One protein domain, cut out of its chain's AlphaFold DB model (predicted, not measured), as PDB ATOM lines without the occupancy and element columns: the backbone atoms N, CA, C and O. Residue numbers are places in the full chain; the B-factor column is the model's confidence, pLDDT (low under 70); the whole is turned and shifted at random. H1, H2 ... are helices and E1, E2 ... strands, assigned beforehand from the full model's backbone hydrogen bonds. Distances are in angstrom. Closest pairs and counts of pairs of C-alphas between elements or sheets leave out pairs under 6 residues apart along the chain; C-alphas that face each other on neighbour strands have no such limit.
ATOM      1  N   ASP A  21       6.597  19.891  20.959       75.25
ATOM      2  CA  ASP A  21       6.458  18.893  19.878       75.25
ATOM      3  C   ASP A  21       4.996  18.596  19.502       75.25
ATOM      4  O   ASP A  21       4.677  18.262  18.363       75.25
ATOM      5  N   TYR A  22       4.092  18.774  20.467       94.25
ATOM      6  CA  TYR A  22       2.665  18.479  20.372       94.25
ATOM      7  C   TYR A  22       1.783  19.741  20.340       94.25
ATOM      8  O   TYR A  22       0.569  19.662  20.519       94.25
ATOM      9  N   GLY A  23       2.373  20.921  20.119       95.88
ATOM     10  CA  GLY A  23       1.679  22.210  20.102       95.88
ATOM     11  C   GLY A  23       1.400  22.783  21.496       95.88
ATOM     12  O   GLY A  23       2.116  22.520  22.465       95.88
ATOM     13  N   ARG A  24       0.377  23.637  21.601       97.25
ATOM     14  CA  ARG A  24       0.040  24.402  22.812       97.25
ATOM     15  C   ARG A  24      -1.461  24.420  23.078       97.25
ATOM     16  O   ARG A  24      -2.259  24.571  22.154       97.25
ATOM     17  N   ILE A  25      -1.826  24.356  24.356       97.75
ATOM     18  CA  ILE A  25      -3.172  24.648  24.854       97.75
ATOM     19  C   ILE A  25      -3.211  26.058  25.430       97.75
ATOM     20  O   ILE A  25      -2.277  26.516  26.088       97.75
ATOM     21  N   LYS A  26      -4.332  26.730  25.208       97.75
ATOM     22  CA  LYS A  26      -4.707  27.992  25.828       97.75
ATOM     23  C   LYS A  26      -5.991  27.790  26.622       97.75
ATOM     24  O   LYS A  26      -6.979  27.314  26.073       97.75
ATOM     25  N   VAL A  27      -5.969  28.186  27.888       97.94
ATOM     26  CA  VAL A  27      -7.121  28.218  28.789       97.94
ATOM     27  C   VAL A  27      -7.605  29.659  28.907       97.94
ATOM     28  O   VAL A  27      -6.807  30.551  29.204       97.94
ATOM     29  N   ARG A  28      -8.904  29.888  28.708       97.62
ATOM     30  CA  ARG A  28      -9.561  31.185  28.927       97.62
ATOM     31  C   ARG A  28     -10.753  31.017  29.859       97.62
ATOM     32  O   ARG A  28     -11.696  30.315  29.508       97.62
ATOM     33  N   VAL A  29     -10.736  31.697  31.001       96.69
ATOM     34  CA  VAL A  29     -11.892  31.794  31.908       96.69
ATOM     35  C   VAL A  29     -12.930  32.734  31.290       96.69
ATOM     36  O   VAL A  29     -12.578  33.841  30.883       96.69
ATOM     37  N   LEU A  30     -14.192  32.301  31.183       95.44
ATOM     38  CA  LEU A  30     -15.222  33.061  30.456       95.44
ATOM     39  C   LEU A  30     -15.786  34.254  31.233       95.44
ATOM     40  O   LEU A  30     -16.063  35.289  30.630       95.44
ATOM     41  N   SER A  31     -15.902  34.130  32.555       93.31
ATOM     42  CA  SER A  31     -16.477  35.165  33.424       93.31
ATOM     43  C   SER A  31     -15.599  35.395  34.658       93.31
ATOM     44  O   SER A  31     -15.988  34.987  35.747       93.31
ATOM     45  N   PRO A  32     -14.395  35.990  34.533       89.75
ATOM     46  CA  PRO A  32     -13.458  36.059  35.650       89.75
ATOM     47  C   PRO A  32     -14.015  36.822  36.861       89.75
ATOM     48  O   PRO A  32     -14.431  37.974  36.742       89.75
ATOM     49  N   ASN A  33     -13.960  36.206  38.042       90.25
ATOM     50  CA  ASN A  33     -14.373  36.808  39.308       90.25
ATOM     51  C   ASN A  33     -13.145  37.040  40.195       90.25
ATOM     52  O   ASN A  33     -12.596  36.109  40.787       90.25
ATOM     53  N   THR A  34     -12.727  38.302  40.313       88.75
ATOM     54  CA  THR A  34     -11.520  38.703  41.050       88.75
ATOM     55  C   THR A  34     -11.578  38.433  42.552       88.75
ATOM     56  O   THR A  34     -10.520  38.381  43.166       88.75
ATOM     57  N   ALA A  35     -12.758  38.206  43.141       87.12
ATOM     58  CA  ALA A  35     -12.892  37.823  44.549       87.12
ATOM     59  C   ALA A  35     -12.660  36.316  44.800       87.12
ATOM     60  O   ALA A  35     -12.530  35.895  45.948       87.12
ATOM     61  N   HIS A  36     -12.619  35.480  43.754       81.31
ATOM     62  CA  HIS A  36     -12.522  34.021  43.869       81.31
ATOM     63  C   HIS A  36     -11.120  33.521  43.472       81.31
ATOM     64  O   HIS A  36     -10.851  33.156  42.326       81.31
ATOM     65  N   HIS A  37     -10.216  33.457  44.454       86.19
ATOM     66  CA  HIS A  37      -8.817  33.035  44.267       86.19
ATOM     67  C   HIS A  37      -8.580  31.511  44.310       86.19
ATOM     68  O   HIS A  37      -7.433  31.067  44.225       86.19
ATOM     69  N   TRP A  38      -9.637  30.704  44.446       87.06
ATOM     70  CA  TRP A  38      -9.547  29.243  44.491       87.06
ATOM     71  C   TRP A  38      -8.937  28.689  43.199       87.06
ATOM     72  O   TRP A  38      -9.475  28.902  42.109       87.06
ATOM     73  N   LYS A  39      -7.809  27.984  43.334       91.69
ATOM     74  CA  LYS A  39      -7.080  27.391  42.210       91.69
ATOM     75  C   LYS A  39      -7.683  26.050  41.812       91.69
ATOM     76  O   LYS A  39      -7.842  25.161  42.641       91.69
ATOM     77  N   VAL A  40      -7.929  25.911  40.521       92.75
ATOM     78  CA  VAL A  40      -8.243  24.674  39.819       92.75
ATOM     79  C   VAL A  40      -6.953  24.139  39.209       92.75
ATOM     80  O   VAL A  40      -6.225  24.881  38.548       92.75
ATOM     81  N   SER A  41      -6.682  22.853  39.408       94.50
ATOM     82  CA  SER A  41      -5.698  22.100  38.635       94.50
ATOM     83  C   SER A  41      -6.413  21.408  37.480       94.50
ATOM     84  O   SER A  41      -7.325  20.614  37.700       94.50
ATOM     85  N   LEU A  42      -6.006  21.729  36.256       95.62
ATOM     86  CA  LEU A  42      -6.413  21.040  35.037       95.62
ATOM     87  C   LEU A  42      -5.357  19.989  34.702       95.62
ATOM     88  O   LEU A  42      -4.182  20.317  34.530       95.62
ATOM     89  N   ALA A  43      -5.786  18.744  34.572       96.06
ATOM     90  CA  ALA A  43      -5.009  17.629  34.068       96.06
ATOM     91  C   ALA A  43      -5.552  17.177  32.705       96.06
ATOM     92  O   ALA A  43      -6.751  17.255  32.439       96.06
ATOM     93  N   ALA A  44      -4.658  16.673  31.860       96.81
ATOM     94  CA  ALA A  44      -4.976  16.029  30.591       96.81
ATOM     95  C   ALA A  44      -4.232  14.691  30.530       96.81
ATOM     96  O   ALA A  44      -3.065  14.612  30.916       96.81
ATOM     97  N   ASN A  45      -4.926  13.618  30.140       96.50
ATOM     98  CA  ASN A  45      -4.427  12.242  30.226       96.50
ATOM     99  C   ASN A  45      -3.831  11.914  31.619       96.50
ATOM    100  O   ASN A  45      -2.743  11.353  31.744       96.50
ATOM    101  N   ARG A  46      -4.527  12.343  32.686       94.81
ATOM    102  CA  ARG A  46      -4.121  12.233  34.110       94.81
ATOM    103  C   ARG A  46      -2.823  12.960  34.500       94.81
ATOM    104  O   ARG A  46      -2.455  12.939  35.671       94.81
ATOM    105  N   SER A  47      -2.167  13.639  33.563       95.56
ATOM    106  CA  SER A  47      -0.964  14.437  33.797       95.56
ATOM    107  C   SER A  47      -1.343  15.897  34.048       95.56
ATOM    108  O   SER A  47      -2.187  16.448  33.343       95.56
ATOM    109  N   SER A  48      -0.732  16.539  35.048       95.62
ATOM    110  CA  SER A  48      -0.997  17.950  35.376       95.62
ATOM    111  C   SER A  48      -0.622  18.862  34.206       95.62
ATOM    112  O   SER A  48       0.554  18.973  33.872       95.62
ATOM    113  N   LEU A  49      -1.607  19.557  33.634       95.75
ATOM    114  CA  LEU A  49      -1.429  20.466  32.504       95.75
ATOM    115  C   LEU A  49      -1.307  21.924  32.966       95.75
ATOM    116  O   LEU A  49      -0.382  22.618  32.564       95.75
ATOM    117  N   ALA A  50      -2.229  22.415  33.798       96.31
ATOM    118  CA  ALA A  50      -2.291  23.833  34.160       96.31
ATOM    119  C   ALA A  50      -2.864  24.066  35.564       96.31
ATOM    120  O   ALA A  50      -3.632  23.255  36.075       96.31
ATOM    121  N   GLN A  51      -2.558  25.225  36.155       95.69
ATOM    122  CA  GLN A  51      -3.278  25.754  37.317       95.69
ATOM    123  C   GLN A  51      -3.786  27.167  37.021       95.69
ATOM    124  O   GLN A  51      -3.015  28.031  36.608       95.69
ATOM    125  N   PHE A  52      -5.073  27.409  37.256       95.19
ATOM    126  CA  PHE A  52      -5.726  28.715  37.093       95.19
ATOM    127  C   PHE A  52      -6.815  28.895  38.153       95.19
ATOM    128  O   PHE A  52      -7.180  27.949  38.838       95.19
ATOM    129  N   ALA A  53      -7.323  30.109  38.329       93.06
ATOM    130  CA  ALA A  53      -8.392  30.417  39.277       93.06
ATOM    131  C   ALA A  53      -9.546  31.124  38.564       93.06
ATOM    132  O   ALA A  53      -9.382  31.641  37.462       93.06
ATOM    133  N   HIS A  54     -10.698  31.229  39.225       89.62
ATOM    134  CA  HIS A  54     -11.809  32.044  38.724       89.62
ATOM    135  C   HIS A  54     -11.395  33.527  38.581       89.62
ATOM    136  O   HIS A  54     -11.846  34.214  37.673       89.62
ATOM    137  N   ALA A  55     -10.462  34.002  39.414       91.06
ATOM    138  CA  ALA A  55      -9.831  35.319  39.303       91.06
ATOM    139  C   ALA A  55      -8.774  35.456  38.180       91.06
ATOM    140  O   ALA A  55      -8.217  36.542  38.017       91.06
ATOM    141  N   THR A  56      -8.444  34.399  37.424       90.38
ATOM    142  CA  THR A  56      -7.452  34.476  36.336       90.38
ATOM    143  C   THR A  56      -7.999  35.315  35.182       90.38
ATOM    144  O   THR A  56      -8.899  34.895  34.458       90.38
ATOM    145  N   SER A  57      -7.425  36.502  34.992       87.56
ATOM    146  CA  SER A  57      -7.695  37.363  33.844       87.56
ATOM    147  C   SER A  57      -6.802  36.996  32.653       87.56
ATOM    148  O   SER A  57      -5.595  36.800  32.791       87.56
ATOM    149  N   GLY A  58      -7.400  36.941  31.461       92.44
ATOM    150  CA  GLY A  58      -6.694  36.666  30.208       92.44
ATOM    151  C   GLY A  58      -6.493  35.180  29.889       92.44
ATOM    152  O   GLY A  58      -7.197  34.307  30.394       92.44
ATOM    153  N   ASP A  59      -5.544  34.921  28.988       96.12
ATOM    154  CA  ASP A  59      -5.263  33.606  28.406       96.12
ATOM    155  C   ASP A  59      -4.045  32.953  29.085       96.12
ATOM    156  O   ASP A  59      -2.922  33.440  28.935       96.12
ATOM    157  N   LEU A  60      -4.220  31.805  29.746       96.50
ATOM    158  CA  LEU A  60      -3.100  30.977  30.208       96.50
ATOM    159  C   LEU A  60      -2.675  30.024  29.087       96.50
ATOM    160  O   LEU A  60      -3.466  29.189  28.662       96.50
ATOM    161  N   THR A  61      -1.433  30.125  28.610       97.00
ATOM    162  CA  THR A  61      -0.896  29.256  27.545       97.00
ATOM    163  C   THR A  61       0.115  28.257  28.101       97.00
ATOM    164  O   THR A  61       1.014  28.647  28.842       97.00
ATOM    165  N   VAL A  62      -0.005  26.986  27.709       96.00
ATOM    166  CA  VAL A  62       0.851  25.872  28.143       96.00
ATOM    167  C   VAL A  62       1.246  25.007  26.939       96.00
ATOM    168  O   VAL A  62       0.411  24.723  26.080       96.00
ATOM    169  N   SER A  63       2.506  24.568  26.868       96.12
ATOM    170  CA  SER A  63       2.954  23.579  25.874       96.12
ATOM    171  C   SER A  63       2.396  22.184  26.168       96.12
ATOM    172  O   SER A  63       2.347  21.747  27.319       96.12
ATOM    173  N   LEU A  64       2.011  21.456  25.123       96.38
ATOM    174  CA  LEU A  64       1.681  20.041  25.237       96.38
ATOM    175  C   LEU A  64       2.944  19.182  25.150       96.38
ATOM    176  O   LEU A  64       3.824  19.418  24.324       96.38
ATOM    177  N   SER A  65       2.991  18.161  26.002       95.25
ATOM    178  CA  SER A  65       3.943  17.056  25.940       95.25
ATOM    179  C   SER A  65       3.195  15.771  25.579       95.25
ATOM    180  O   SER A  65       1.969  15.704  25.719       95.25
ATOM    181  N   ARG A  66       3.926  14.716  25.198       95.00
ATOM    182  CA  ARG A  66       3.346  13.397  24.898       95.00
ATOM    183  C   ARG A  66       2.474  12.857  26.040       95.00
ATOM    184  O   ARG A  66       1.459  12.224  25.785       95.00
ATOM    185  N   HIS A  67       2.840  13.135  27.294       96.50
ATOM    186  CA  HIS A  67       2.114  12.654  28.476       96.50
ATOM    187  C   HIS A  67       0.762  13.345  28.690       96.50
ATOM    188  O   HIS A  67      -0.115  12.759  29.318       96.50
ATOM    189  N   HIS A  68       0.568  14.553  28.147       97.69
ATOM    190  CA  HIS A  68      -0.694  15.297  28.237       97.69
ATOM    191  C   HIS A  68      -1.770  14.780  27.270       97.69
ATOM    192  O   HIS A  68      -2.880  15.302  27.284       97.69
ATOM    193  N   LEU A  69      -1.452  13.806  26.411       98.00
ATOM    194  CA  LEU A  69      -2.301  13.353  25.310       98.00
ATOM    195  C   LEU A  69      -2.472  11.835  25.325       98.00
ATOM    196  O   LEU A  69      -1.559  11.094  25.687       98.00
ATOM    197  N   ASN A  70      -3.639  11.365  24.896       97.56
ATOM    198  CA  ASN A  70      -3.885   9.941  24.700       97.56
ATOM    199  C   ASN A  70      -2.998   9.400  23.567       97.56
ATOM    200  O   ASN A  70      -3.147   9.799  22.414       97.56
ATOM    201  N   SER A  71      -2.098   8.466  23.880       95.94
ATOM    202  CA  SER A  71      -1.166   7.873  22.913       95.94
ATOM    203  C   SER A  71      -1.796   6.878  21.929       95.94
ATOM    204  O   SER A  71      -1.108   6.430  21.014       95.94
ATOM    205  N   TYR A  72      -3.065   6.509  22.129       94.06
ATOM    206  CA  TYR A  72      -3.754   5.438  21.401       94.06
ATOM    207  C   TYR A  72      -5.106   5.876  20.812       94.06
ATOM    208  O   TYR A  72      -5.966   5.036  20.546       94.06
ATOM    209  N   GLY A  73      -5.336   7.177  20.626       95.19
ATOM    210  CA  GLY A  73      -6.604   7.667  20.095       95.19
ATOM    211  C   GLY A  73      -6.659   9.176  19.905       95.19
ATOM    212  O   GLY A  73      -5.888   9.929  20.490       95.19
ATOM    213  N   SER A  74      -7.628   9.615  19.106       97.56
ATOM    214  CA  SER A  74      -7.821  11.007  18.679       97.56
ATOM    215  C   SER A  74      -8.591  11.894  19.672       97.56
ATOM    216  O   SER A  74      -8.982  13.014  19.337       97.56
ATOM    217  N   THR A  75      -8.802  11.404  20.896       98.06
ATOM    218  CA  THR A  75      -9.441  12.116  22.010       98.06
ATOM    219  C   THR A  75      -8.658  11.908  23.299       98.06
ATOM    220  O   THR A  75      -8.132  10.821  23.549       98.06
ATOM    221  N   THR A  76      -8.617  12.934  24.147       97.94
ATOM    222  CA  THR A  76      -7.880  12.921  25.417       97.94
ATOM    223  C   THR A  76      -8.812  13.247  26.579       97.94
ATOM    224  O   THR A  76      -9.536  14.237  26.531       97.94
ATOM    225  N   GLU A  77      -8.789  12.428  27.632       97.12
ATOM    226  CA  GLU A  77      -9.490  12.682  28.902       97.12
ATOM    227  C   GLU A  77      -8.907  13.925  29.593       97.12
ATOM    228  O   GLU A  77      -7.686  14.029  29.739       97.12
ATOM    229  N   ILE A  78      -9.763  14.845  30.045       97.06
ATOM    230  CA  ILE A  78      -9.367  16.000  30.860       97.06
ATOM    231  C   ILE A  78     -10.151  16.048  32.173       97.06
ATOM    232  O   ILE A  78     -11.311  15.642  32.238       97.06
ATOM    233  N   SER A  79      -9.530  16.594  33.215       95.25
ATOM    234  CA  SER A  79     -10.175  16.829  34.508       95.25
ATOM    235  C   SER A  79      -9.671  18.116  35.153       95.25
ATOM    236  O   SER A  79      -8.493  18.444  35.094       95.25
ATOM    237  N   ALA A  80     -10.581  18.855  35.771       94.31
ATOM    238  CA  ALA A  80     -10.385  20.139  36.415       94.31
ATOM    239  C   ALA A  80     -10.932  20.035  37.843       94.31
ATOM    240  O   ALA A  80     -12.134  19.853  38.048       94.31
ATOM    241  N   ASN A  81     -10.049  20.111  38.841       91.75
ATOM    242  CA  ASN A  81     -10.399  19.930  40.251       91.75
ATOM    243  C   ASN A  81      -9.734  20.977  41.160       91.75
ATOM    244  O   ASN A  81      -8.700  21.548  40.829       91.75
ATOM    245  N   TYR A  82     -10.314  21.230  42.333       89.50
ATOM    246  CA  TYR A  82      -9.772  22.173  43.327       89.50
ATOM    247  C   TYR A  82      -8.735  21.534  44.282       89.50
ATOM    248  O   TYR A  82      -8.454  22.070  45.353       89.50
ATOM    249  N   GLY A  83      -8.172  20.376  43.917       82.69
ATOM    250  CA  GLY A  83      -7.336  19.556  44.802       82.69
ATOM    251  C   GLY A  83      -8.102  18.944  45.987       82.69
ATOM    252  O   GLY A  83      -9.330  18.996  46.047       82.69
ATOM    253  N   GLU A  84      -7.366  18.361  46.939       74.69
ATOM    254  CA  GLU A  84      -7.930  17.653  48.108       74.69
ATOM    255  C   GLU A  84      -8.637  18.569  49.124       74.69
ATOM    256  O   GLU A  84      -9.455  18.098  49.908       74.69
ATOM    257  N   PHE A  85      -8.351  19.876  49.106       68.56
ATOM    258  CA  PHE A  85      -8.833  20.846  50.104       68.56
ATOM    259  C   PHE A  85      -9.918  21.804  49.580       68.56
ATOM    260  O   PHE A  85     -10.289  22.758  50.264       68.56
ATOM    261  N   GLY A  86     -10.409  21.601  48.356       64.19
ATOM    262  CA  GLY A  86     -11.416  22.470  47.752       64.19
ATOM    263  C   GLY A  86     -12.845  22.124  48.169       64.19
ATOM    264  O   GLY A  86     -13.271  20.981  48.020       64.19
ATOM    265  N   HIS A  87     -13.624  23.123  48.594       66.25
ATOM    266  CA  HIS A  87     -15.081  23.004  48.732       66.25
ATOM    267  C   HIS A  87     -15.735  22.896  47.342       66.25
ATOM    268  O   HIS A  87     -16.125  23.905  46.751       66.25
ATOM    269  N   GLN A  88     -15.825  21.673  46.809       62.59
ATOM    270  CA  GLN A  88     -16.271  21.404  45.432       62.59
ATOM    271  C   GLN A  88     -17.703  21.898  45.152       62.59
ATOM    272  O   GLN A  88     -18.005  22.277  44.025       62.59
ATOM    273  N   ASP A  89     -18.550  21.972  46.183       66.12
ATOM    274  CA  ASP A  89     -19.986  22.256  46.056       66.12
ATOM    275  C   ASP A  89     -20.342  23.756  45.963       66.12
ATOM    276  O   ASP A  89     -21.510  24.095  45.774       66.12
ATOM    277  N   GLN A  90     -19.379  24.672  46.152       75.38
ATOM    278  CA  GLN A  90     -19.661  26.112  46.342       75.38
ATOM    279  C   GLN A  90     -19.023  27.055  45.314       75.38
ATOM    280  O   GLN A  90     -19.277  28.259  45.341       75.38
ATOM    281  N   CYS A  91     -18.192  26.549  44.405       83.50
ATOM    282  CA  CYS A  91     -17.568  27.363  43.367       83.50
ATOM    283  C   CYS A  91     -17.541  26.573  42.063       83.50
ATOM    284  O   CYS A  91     -16.874  25.545  41.987       83.50
ATOM    285  N   SER A  92     -18.245  27.065  41.046       89.62
ATOM    286  CA  SER A  92     -18.130  26.570  39.679       89.62
ATOM    287  C   SER A  92     -17.930  27.725  38.704       89.62
ATOM    288  O   SER A  92     -18.420  28.835  38.932       89.62
ATOM    289  N   PHE A  93     -17.165  27.492  37.637       92.25
ATOM    290  CA  PHE A  93     -16.969  28.479  36.577       92.25
ATOM    291  C   PHE A  93     -16.584  27.842  35.242       92.25
ATOM    292  O   PHE A  93     -15.950  26.788  35.190       92.25
ATOM    293  N   GLU A  94     -16.945  28.520  34.154       95.44
ATOM    294  CA  GLU A  94     -16.696  28.042  32.798       95.44
ATOM    295  C   GLU A  94     -15.367  28.543  32.222       95.44
ATOM    296  O   GLU A  94     -14.938  29.685  32.443       95.44
ATOM    297  N   TYR A  95     -14.737  27.690  31.419       96.62
ATOM    298  CA  TYR A  95     -13.534  27.998  30.661       96.62
ATOM    299  C   TYR A  95     -13.588  27.392  29.255       96.62
ATOM    300  O   TYR A  95     -14.206  26.355  29.022       96.62
ATOM    301  N   ILE A  96     -12.915  28.037  28.307       97.62
ATOM    302  CA  ILE A  96     -12.680  27.510  26.959       97.62
ATOM    303  C   ILE A  96     -11.243  27.011  26.864       97.62
ATOM    304  O   ILE A  96     -10.315  27.667  27.351       97.62
ATOM    305  N   LEU A  97     -11.065  25.874  26.191       98.12
ATOM    306  CA  LEU A  97      -9.765  25.407  25.727       98.12
ATOM    307  C   LEU A  97      -9.599  25.710  24.237       98.12
ATOM    308  O   LEU A  97     -10.497  25.484  23.424       98.12
ATOM    309  N   MET A  98      -8.419  26.201  23.871       98.38
ATOM    310  CA  MET A  98      -8.014  26.404  22.484       98.38
ATOM    311  C   MET A  98      -6.691  25.686  22.209       98.38
ATOM    312  O   MET A  98      -5.818  25.664  23.072       98.38
ATOM    313  N   PHE A  99      -6.523  25.147  21.004       98.31
ATOM    314  CA  PHE A  99      -5.316  24.460  20.545       98.31
ATOM    315  C   PHE A  99      -4.613  25.235  19.423       98.31
ATOM    316  O   PHE A  99      -5.260  25.945  18.653       98.31
ATOM    317  N   SER A 100      -3.291  25.101  19.326       97.62
ATOM    318  CA  SER A 100      -2.467  25.683  18.264       97.62
ATOM    319  C   SER A 100      -1.147  24.915  18.133       97.62
ATOM    320  O   SER A 100      -0.490  24.669  19.145       97.62
ATOM    321  N   LEU A 101      -0.730  24.562  16.911       95.81
ATOM    322  CA  LEU A 101       0.601  23.988  16.657       95.81
ATOM    323  C   LEU A 101       1.684  25.075  16.586       95.81
ATOM    324  O   LEU A 101       2.791  24.874  17.077       95.81
ATOM    325  N   ASP A 102       1.372  26.237  16.006       91.31
ATOM    326  CA  ASP A 102       2.324  27.340  15.793       91.31
ATOM    327  C   ASP A 102       2.374  28.368  16.947       91.31
ATOM    328  O   ASP A 102       3.237  29.250  16.971       91.31
ATOM    329  N   GLY A 103       1.443  28.275  17.901       94.06
ATOM    330  CA  GLY A 103       1.249  29.220  19.002       94.06
ATOM    331  C   GLY A 103       0.600  30.557  18.607       94.06
ATOM    332  O   GLY A 103       0.502  31.446  19.458       94.06
ATOM    333  N   LYS A 104       0.168  30.723  17.351       93.19
ATOM    334  CA  LYS A 104      -0.411  31.966  16.802       93.19
ATOM    335  C   LYS A 104      -1.855  31.757  16.357       93.19
ATOM    336  O   LYS A 104      -2.715  32.581  16.662       93.19
ATOM    337  N   SER A 105      -2.111  30.652  15.666       94.81
ATOM    338  CA  SER A 105      -3.385  30.297  15.052       94.81
ATOM    339  C   SER A 105      -4.161  29.375  15.994       94.81
ATOM    340  O   SER A 105      -3.875  28.182  16.099       94.81
ATOM    341  N   TRP A 106      -5.119  29.948  16.726       97.31
ATOM    342  CA  TRP A 106      -5.834  29.280  17.820       97.31
ATOM    343  C   TRP A 106      -7.202  28.744  17.388       97.31
ATOM    344  O   TRP A 106      -8.076  29.501  16.972       97.31
ATOM    345  N   MET A 107      -7.407  27.441  17.563       97.62
ATOM    346  CA  MET A 107      -8.643  26.714  17.266       97.62
ATOM    347  C   MET A 107      -9.384  26.425  18.575       97.62
ATOM    348  O   MET A 107      -8.764  25.949  19.519       97.62
ATOM    349  N   ASN A 108     -10.690  26.690  18.665       97.62
ATOM    350  CA  ASN A 108     -11.483  26.280  19.832       97.62
ATOM    351  C   ASN A 108     -11.644  24.747  19.830       97.62
ATOM    352  O   ASN A 108     -12.023  24.190  18.801       97.62
ATOM    353  N   ILE A 109     -11.353  24.087  20.957       97.50
ATOM    354  CA  ILE A 109     -11.480  22.626  21.115       97.50
ATOM    355  C   ILE A 109     -12.529  22.213  22.160       97.50
ATOM    356  O   ILE A 109     -12.700  21.024  22.412       97.50
ATOM    357  N   GLY A 110     -13.224  23.172  22.777       96.62
ATOM    358  CA  GLY A 110     -14.329  22.914  23.698       96.62
ATOM    359  C   GLY A 110     -14.490  23.972  24.790       96.62
ATOM    360  O   GLY A 110     -13.553  24.693  25.144       96.62
ATOM    361  N   GLN A 111     -15.702  24.026  25.339       96.88
ATOM    362  CA  GLN A 111     -16.071  24.785  26.532       96.88
ATOM    363  C   GLN A 111     -16.392  23.790  27.647       96.88
ATOM    364  O   GLN A 111     -17.055  22.781  27.412       96.88
ATOM    365  N   PHE A 112     -15.894  24.068  28.845       95.88
ATOM    366  CA  PHE A 112     -15.898  23.157  29.982       95.88
ATOM    367  C   PHE A 112     -16.199  23.927  31.271       95.88
ATOM    368  O   PHE A 112     -16.058  25.149  31.325       95.88
ATOM    369  N   SER A 113     -16.577  23.204  32.323       94.25
ATOM    370  CA  SER A 113     -16.769  23.755  33.666       94.25
ATOM    371  C   SER A 113     -15.719  23.196  34.623       94.25
ATOM    372  O   SER A 113     -15.266  22.061  34.466       94.25
ATOM    373  N   ALA A 114     -15.309  23.995  35.603       92.25
ATOM    374  CA  ALA A 114     -14.567  23.535  36.768       92.25
ATOM    375  C   ALA A 114     -15.467  23.681  38.010       92.25
ATOM    376  O   ALA A 114     -16.062  24.746  38.159       92.25
ATOM    377  N   PRO A 115     -15.568  22.667  38.891       89.94
ATOM    378  CA  PRO A 115     -14.943  21.357  38.777       89.94
ATOM    379  C   PRO A 115     -15.756  20.442  37.844       89.94
ATOM    380  O   PRO A 115     -16.978  20.528  37.791       89.94
ATOM    381  N   ASN A 116     -15.091  19.517  37.153       81.81
ATOM    382  CA  ASN A 116     -15.739  18.427  36.403       81.81
ATOM    383  C   ASN A 116     -15.271  17.044  36.898       81.81
ATOM    384  O   ASN A 116     -15.306  16.067  36.162       81.81
ATOM    385  N   ALA A 117     -14.807  16.946  38.148       66.19
ATOM    386  CA  ALA A 117     -14.134  15.755  38.673       66.19
ATOM    387  C   ALA A 117     -14.983  14.460  38.672       66.19
ATOM    388  O   ALA A 117     -14.409  13.376  38.778       66.19
ATOM    389  N   GLY A 118     -16.314  14.560  38.555       62.50
ATOM    390  CA  GLY A 118     -17.220  13.413  38.399       62.50
ATOM    391  C   GLY A 118     -17.488  13.002  36.944       62.50
ATOM    392  O   GLY A 118     -17.658  11.814  36.673       62.50
ATOM    393  N   ASP A 119     -17.465  13.953  36.008       73.50
ATOM    394  CA  ASP A 119     -17.790  13.729  34.599       73.50
ATOM    395  C   ASP A 119     -16.509  13.688  33.763       73.50
ATOM    396  O   ASP A 119     -15.855  14.707  33.531       73.50
ATOM    397  N   ARG A 120     -16.151  12.499  33.264       72.19
ATOM    398  CA  ARG A 120     -15.002  12.324  32.361       72.19
ATOM    399  C   ARG A 120     -15.258  12.996  31.013       72.19
ATOM    400  O   ARG A 120     -15.707  12.358  30.063       72.19
ATOM    401  N   THR A 121     -14.947  14.282  30.917       93.00
ATOM    402  CA  THR A 121     -14.991  15.022  29.653       93.00
ATOM    403  C   THR A 121     -13.721  14.786  28.843       93.00
ATOM    404  O   THR A 121     -12.628  14.657  29.400       93.00
ATOM    405  N   THR A 122     -13.847  14.769  27.520       96.88
ATOM    406  CA  THR A 122     -12.720  14.623  26.597       96.88
ATOM    407  C   THR A 122     -12.543  15.870  25.739       96.88
ATOM    408  O   THR A 122     -13.516  16.509  25.339       96.88
ATOM    409  N   ILE A 123     -11.292  16.200  25.421       97.62
ATOM    410  CA  ILE A 123     -10.966  17.107  24.317       97.62
ATOM    411  C   ILE A 123     -10.809  16.299  23.019       97.62
ATOM    412  O   ILE A 123     -10.273  15.184  23.061       97.62
ATOM    413  N   PRO A 124     -11.217  16.841  21.858       98.06
ATOM    414  CA  PRO A 124     -11.148  16.168  20.563       98.06
ATOM    415  C   PRO A 124      -9.734  16.206  19.960       98.06
ATOM    416  O   PRO A 124      -9.590  16.421  18.763       98.06
ATOM    417  N   ILE A 125      -8.684  16.053  20.769       98.31
ATOM    418  CA  ILE A 125      -7.298  15.907  20.303       98.31
ATOM    419  C   ILE A 125      -6.605  14.764  21.044       98.31
ATOM    420  O   ILE A 125      -6.896  14.498  22.212       98.31
ATOM    421  N   GLY A 126      -5.665  14.106  20.380       98.06
ATOM    422  CA  GLY A 126      -4.843  13.033  20.933       98.06
ATOM    423  C   GLY A 126      -3.739  12.652  19.951       98.06
ATOM    424  O   GLY A 126      -3.367  13.478  19.113       98.06
ATOM    425  N   LEU A 127      -3.217  11.428  20.048       97.44
ATOM    426  CA  LEU A 127      -2.165  10.932  19.162       97.44
ATOM    427  C   LEU A 127      -2.632   9.739  18.323       97.44
ATOM    428  O   LEU A 127      -3.133   8.743  18.848       97.44
ATOM    429  N   CYS A 128      -2.385   9.817  17.017       94.25
ATOM    430  CA  CYS A 128      -2.643   8.762  16.043       94.25
ATOM    431  C   CYS A 128      -1.307   8.356  15.423       94.25
ATOM    432  O   CYS A 128      -0.703   9.126  14.684       94.25
ATOM    433  N   GLY A 129      -0.800   7.172  15.776       91.31
ATOM    434  CA  GLY A 129       0.535   6.740  15.342       91.31
ATOM    435  C   GLY A 129       1.690   7.566  15.927       91.31
ATOM    436  O   GLY A 129       2.801   7.468  15.432       91.31
ATOM    437  N   GLY A 130       1.450   8.362  16.973       90.75
ATOM    438  CA  GLY A 130       2.446   9.259  17.572       90.75
ATOM    439  C   GLY A 130       2.298  10.728  17.168       90.75
ATOM    440  O   GLY A 130       2.740  11.585  17.925       90.75
ATOM    441  N   GLU A 131       1.602  11.034  16.070       93.69
ATOM    442  CA  GLU A 131       1.323  12.413  15.650       93.69
ATOM    443  C   GLU A 131       0.044  12.984  16.273       93.69
ATOM    444  O   GLU A 131      -0.921  12.254  16.495       93.69
ATOM    445  N   ILE A 132      -0.009  14.313  16.442       96.94
ATOM    446  CA  ILE A 132      -1.255  15.038  16.744       96.94
ATOM    447  C   ILE A 132      -2.333  14.728  15.699       96.94
ATOM    448  O   ILE A 132      -2.134  14.948  14.497       96.94
ATOM    449  N   CYS A 133      -3.493  14.303  16.200       96.75
ATOM    450  CA  CYS A 133      -4.726  14.101  15.447       96.75
ATOM    451  C   CYS A 133      -5.964  14.505  16.267       96.75
ATOM    452  O   CYS A 133      -5.881  14.764  17.471       96.75
ATOM    453  N   SER A 134      -7.123  14.536  15.611       98.25
ATOM    454  CA  SER A 134      -8.410  14.934  16.175       98.25
ATOM    455  C   SER A 134      -9.549  14.004  15.755       98.25
ATOM    456  O   SER A 134      -9.571  13.482  14.642       98.25
ATOM    457  N   SER A 135     -10.518  13.801  16.651       97.94
ATOM    458  CA  SER A 135     -11.785  13.127  16.341       97.94
ATOM    459  C   SER A 135     -12.794  14.026  15.616       97.94
ATOM    460  O   SER A 135     -13.797  13.529  15.110       97.94
ATOM    461  N   ASP A 136     -12.573  15.343  15.601       97.94
ATOM    462  CA  ASP A 136     -13.396  16.313  14.879       97.94
ATOM    463  C   ASP A 136     -12.746  16.592  13.515       97.94
ATOM    464  O   ASP A 136     -11.632  17.106  13.431       97.94
ATOM    465  N   GLY A 137     -13.450  16.269  12.425       96.94
ATOM    466  CA  GLY A 137     -12.919  16.418  11.067       96.94
ATOM    467  C   GLY A 137     -12.600  17.863  10.654       96.94
ATOM    468  O   GLY A 137     -11.732  18.072   9.809       96.94
ATOM    469  N   ARG A 138     -13.252  18.875  11.247       97.31
ATOM    470  CA  ARG A 138     -12.922  20.293  11.007       97.31
ATOM    471  C   ARG A 138     -11.669  20.694  11.770       97.31
ATOM    472  O   ARG A 138     -10.832  21.411  11.226       97.31
ATOM    473  N   LEU A 139     -11.529  20.232  13.011       97.44
ATOM    474  CA  LEU A 139     -10.319  20.466  13.796       97.44
ATOM    475  C   LEU A 139      -9.117  19.751  13.165       97.44
ATOM    476  O   LEU A 139      -8.075  20.378  13.003       97.44
ATOM    477  N   GLN A 140      -9.281  18.504  12.709       97.75
ATOM    478  CA  GLN A 140      -8.264  17.761  11.959       97.75
ATOM    479  C   GLN A 140      -7.806  18.522  10.704       97.75
ATOM    480  O   GLN A 140      -6.611  18.746  10.533       97.75
ATOM    481  N   ALA A 141      -8.735  19.012   9.876       96.25
ATOM    482  CA  ALA A 141      -8.384  19.787   8.682       96.25
ATOM    483  C   ALA A 141      -7.574  21.061   9.007       96.25
ATOM    484  O   ALA A 141      -6.628  21.393   8.295       96.25
ATOM    485  N   ASN A 142      -7.897  21.754  10.107       96.69
ATOM    486  CA  ASN A 142      -7.132  22.923  10.557       96.69
ATOM    487  C   ASN A 142      -5.744  22.547  11.115       96.69
ATOM    488  O   ASN A 142      -4.782  23.292  10.923       96.69
ATOM    489  N   ILE A 143      -5.626  21.398  11.787       96.44
ATOM    490  CA  ILE A 143      -4.353  20.834  12.260       96.44
ATOM    491  C   ILE A 143      -3.438  20.532  11.070       96.44
ATOM    492  O   ILE A 143      -2.282  20.955  11.065       96.44
ATOM    493  N   ASP A 144      -3.956  19.859  10.044       94.44
ATOM    494  CA  ASP A 144      -3.185  19.499   8.852       94.44
ATOM    495  C   ASP A 144      -2.772  20.740   8.048       94.44
ATOM    496  O   ASP A 144      -1.625  20.839   7.604       94.44
ATOM    497  N   GLN A 145      -3.647  21.747   7.956       95.44
ATOM    498  CA  GLN A 145      -3.307  23.048   7.379       95.44
ATOM    499  C   GLN A 145      -2.153  23.730   8.142       95.44
ATOM    500  O   GLN A 145      -1.193  24.184   7.517       95.44
ATOM    501  N   GLN A 146      -2.170  23.733   9.483       95.31
ATOM    502  CA  GLN A 146      -1.053  24.268  10.276       95.31
ATOM    503  C   GLN A 146       0.242  23.458  10.093       95.31
ATOM    504  O   GLN A 146       1.314  24.057   9.989       95.31
ATOM    505  N   LYS A 147       0.180  22.119   9.984       92.19
ATOM    506  CA  LYS A 147       1.359  21.286   9.654       92.19
ATOM    507  C   LYS A 147       1.978  21.710   8.312       92.19
ATOM    508  O   LYS A 147       3.200  21.866   8.222       92.19
ATOM    509  N   ILE A 148       1.154  21.948   7.286       88.88
ATOM    510  CA  ILE A 148       1.595  22.411   5.959       88.88
ATOM    511  C   ILE A 148       2.249  23.797   6.049       88.88
ATOM    512  O   ILE A 148       3.357  23.982   5.539       88.88
TER     513      ILE A 148
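Overview. This is residues 21 to 148 of the 519 residues of an uncharacterized protein of Bdellovibrio bacteriovorus (UniProt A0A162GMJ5). What would one see first? Two strongly twisted four-stranded sheets lie face to face as a sandwich, E4, E1, E6, E7 on one side and E3, E2, E5, E8 on the other, and the small hairpin of E9 and E10 and the helix H1 sit together at one end of its long axis. What is it made of? The 128 printed residues include ten named strands, E1 to E10, followed by one named helix, H1, and the class is mostly strand. How large is it? It is compact, with a radius of gyration of the C-alphas of 14.5 A, and elongated, spanning 44 by 27 by 21 A.

Along the chain. Where is the first sheet? It holds E4, residues 59 to 63, E1, residues 24 to 29, E6, residues 93 to 100 and 23.5 A long, and E7, residues 107 to 114 and 20.6 A long; E1 begins at C-alpha 24 (0.040, 24.402, 22.812). Where is the second? It holds E3, residues 47 to 53 and 18.5 A long, E2, residues 39 to 44, E5, residues 76 to 81, and E8, residues 121 to 123. What remains? E9 is residues 126 to 128, E10 is residues 131 to 133, and H1, residues 137 to 148, is 16.5 A long and ends at C-alpha 148 (1.595, 22.411, 5.959).

Arrangement. How is the first sheet joined? Its neighbours are antiparallel: N 25 and O 62 of E1 and E4 are 2.8 A apart, N 26 and O 98 of E1 and E6 2.8 A, and N 95 and O 112 of the hairpin E6 and E7 2.9 A, each within hydrogen-bond range. How does the second sheet stand to it? The facing parts are 9.2 A centre to centre, with best planes 18 degrees apart and strands at 30 degrees. In this second sheet, N 42 and O 50 of the antiparallel hairpin E2 and E3 are 2.8 A apart, N 43 and O 79 of antiparallel E2 and E5 are 2.8 A apart, and E5 and E8 meet only at a point, C-alphas 77 and 122 facing each other at 4.4 A. What lies beyond? E8 runs on into E9 across a break of 2 residues, at 57 degrees, and in the antiparallel hairpin E9 and E10 N 128 and O 131 are 2.9 A apart. H1 only grazes the first sheet, with its residues 138 to 146; its closest C-alphas to E10 are those of Gln 140 and Cys 133, 6.2 A apart, and every O i to N i+4 pair inside it is within hydrogen-bond range.

Size, cuts and confidence. How far does it reach? The two C-alphas farthest apart, those of His 87 and Ile 148, are 45.9 A apart, and the printed part has no cut. Which links are long? E4 to E5, with 12 residues between them, and E5 to E6, with 11, are long links. Where is confidence low? Residues 85 to 89 and 117 to 118 are under 70, while the mean pLDDT of the printed part is 92.2.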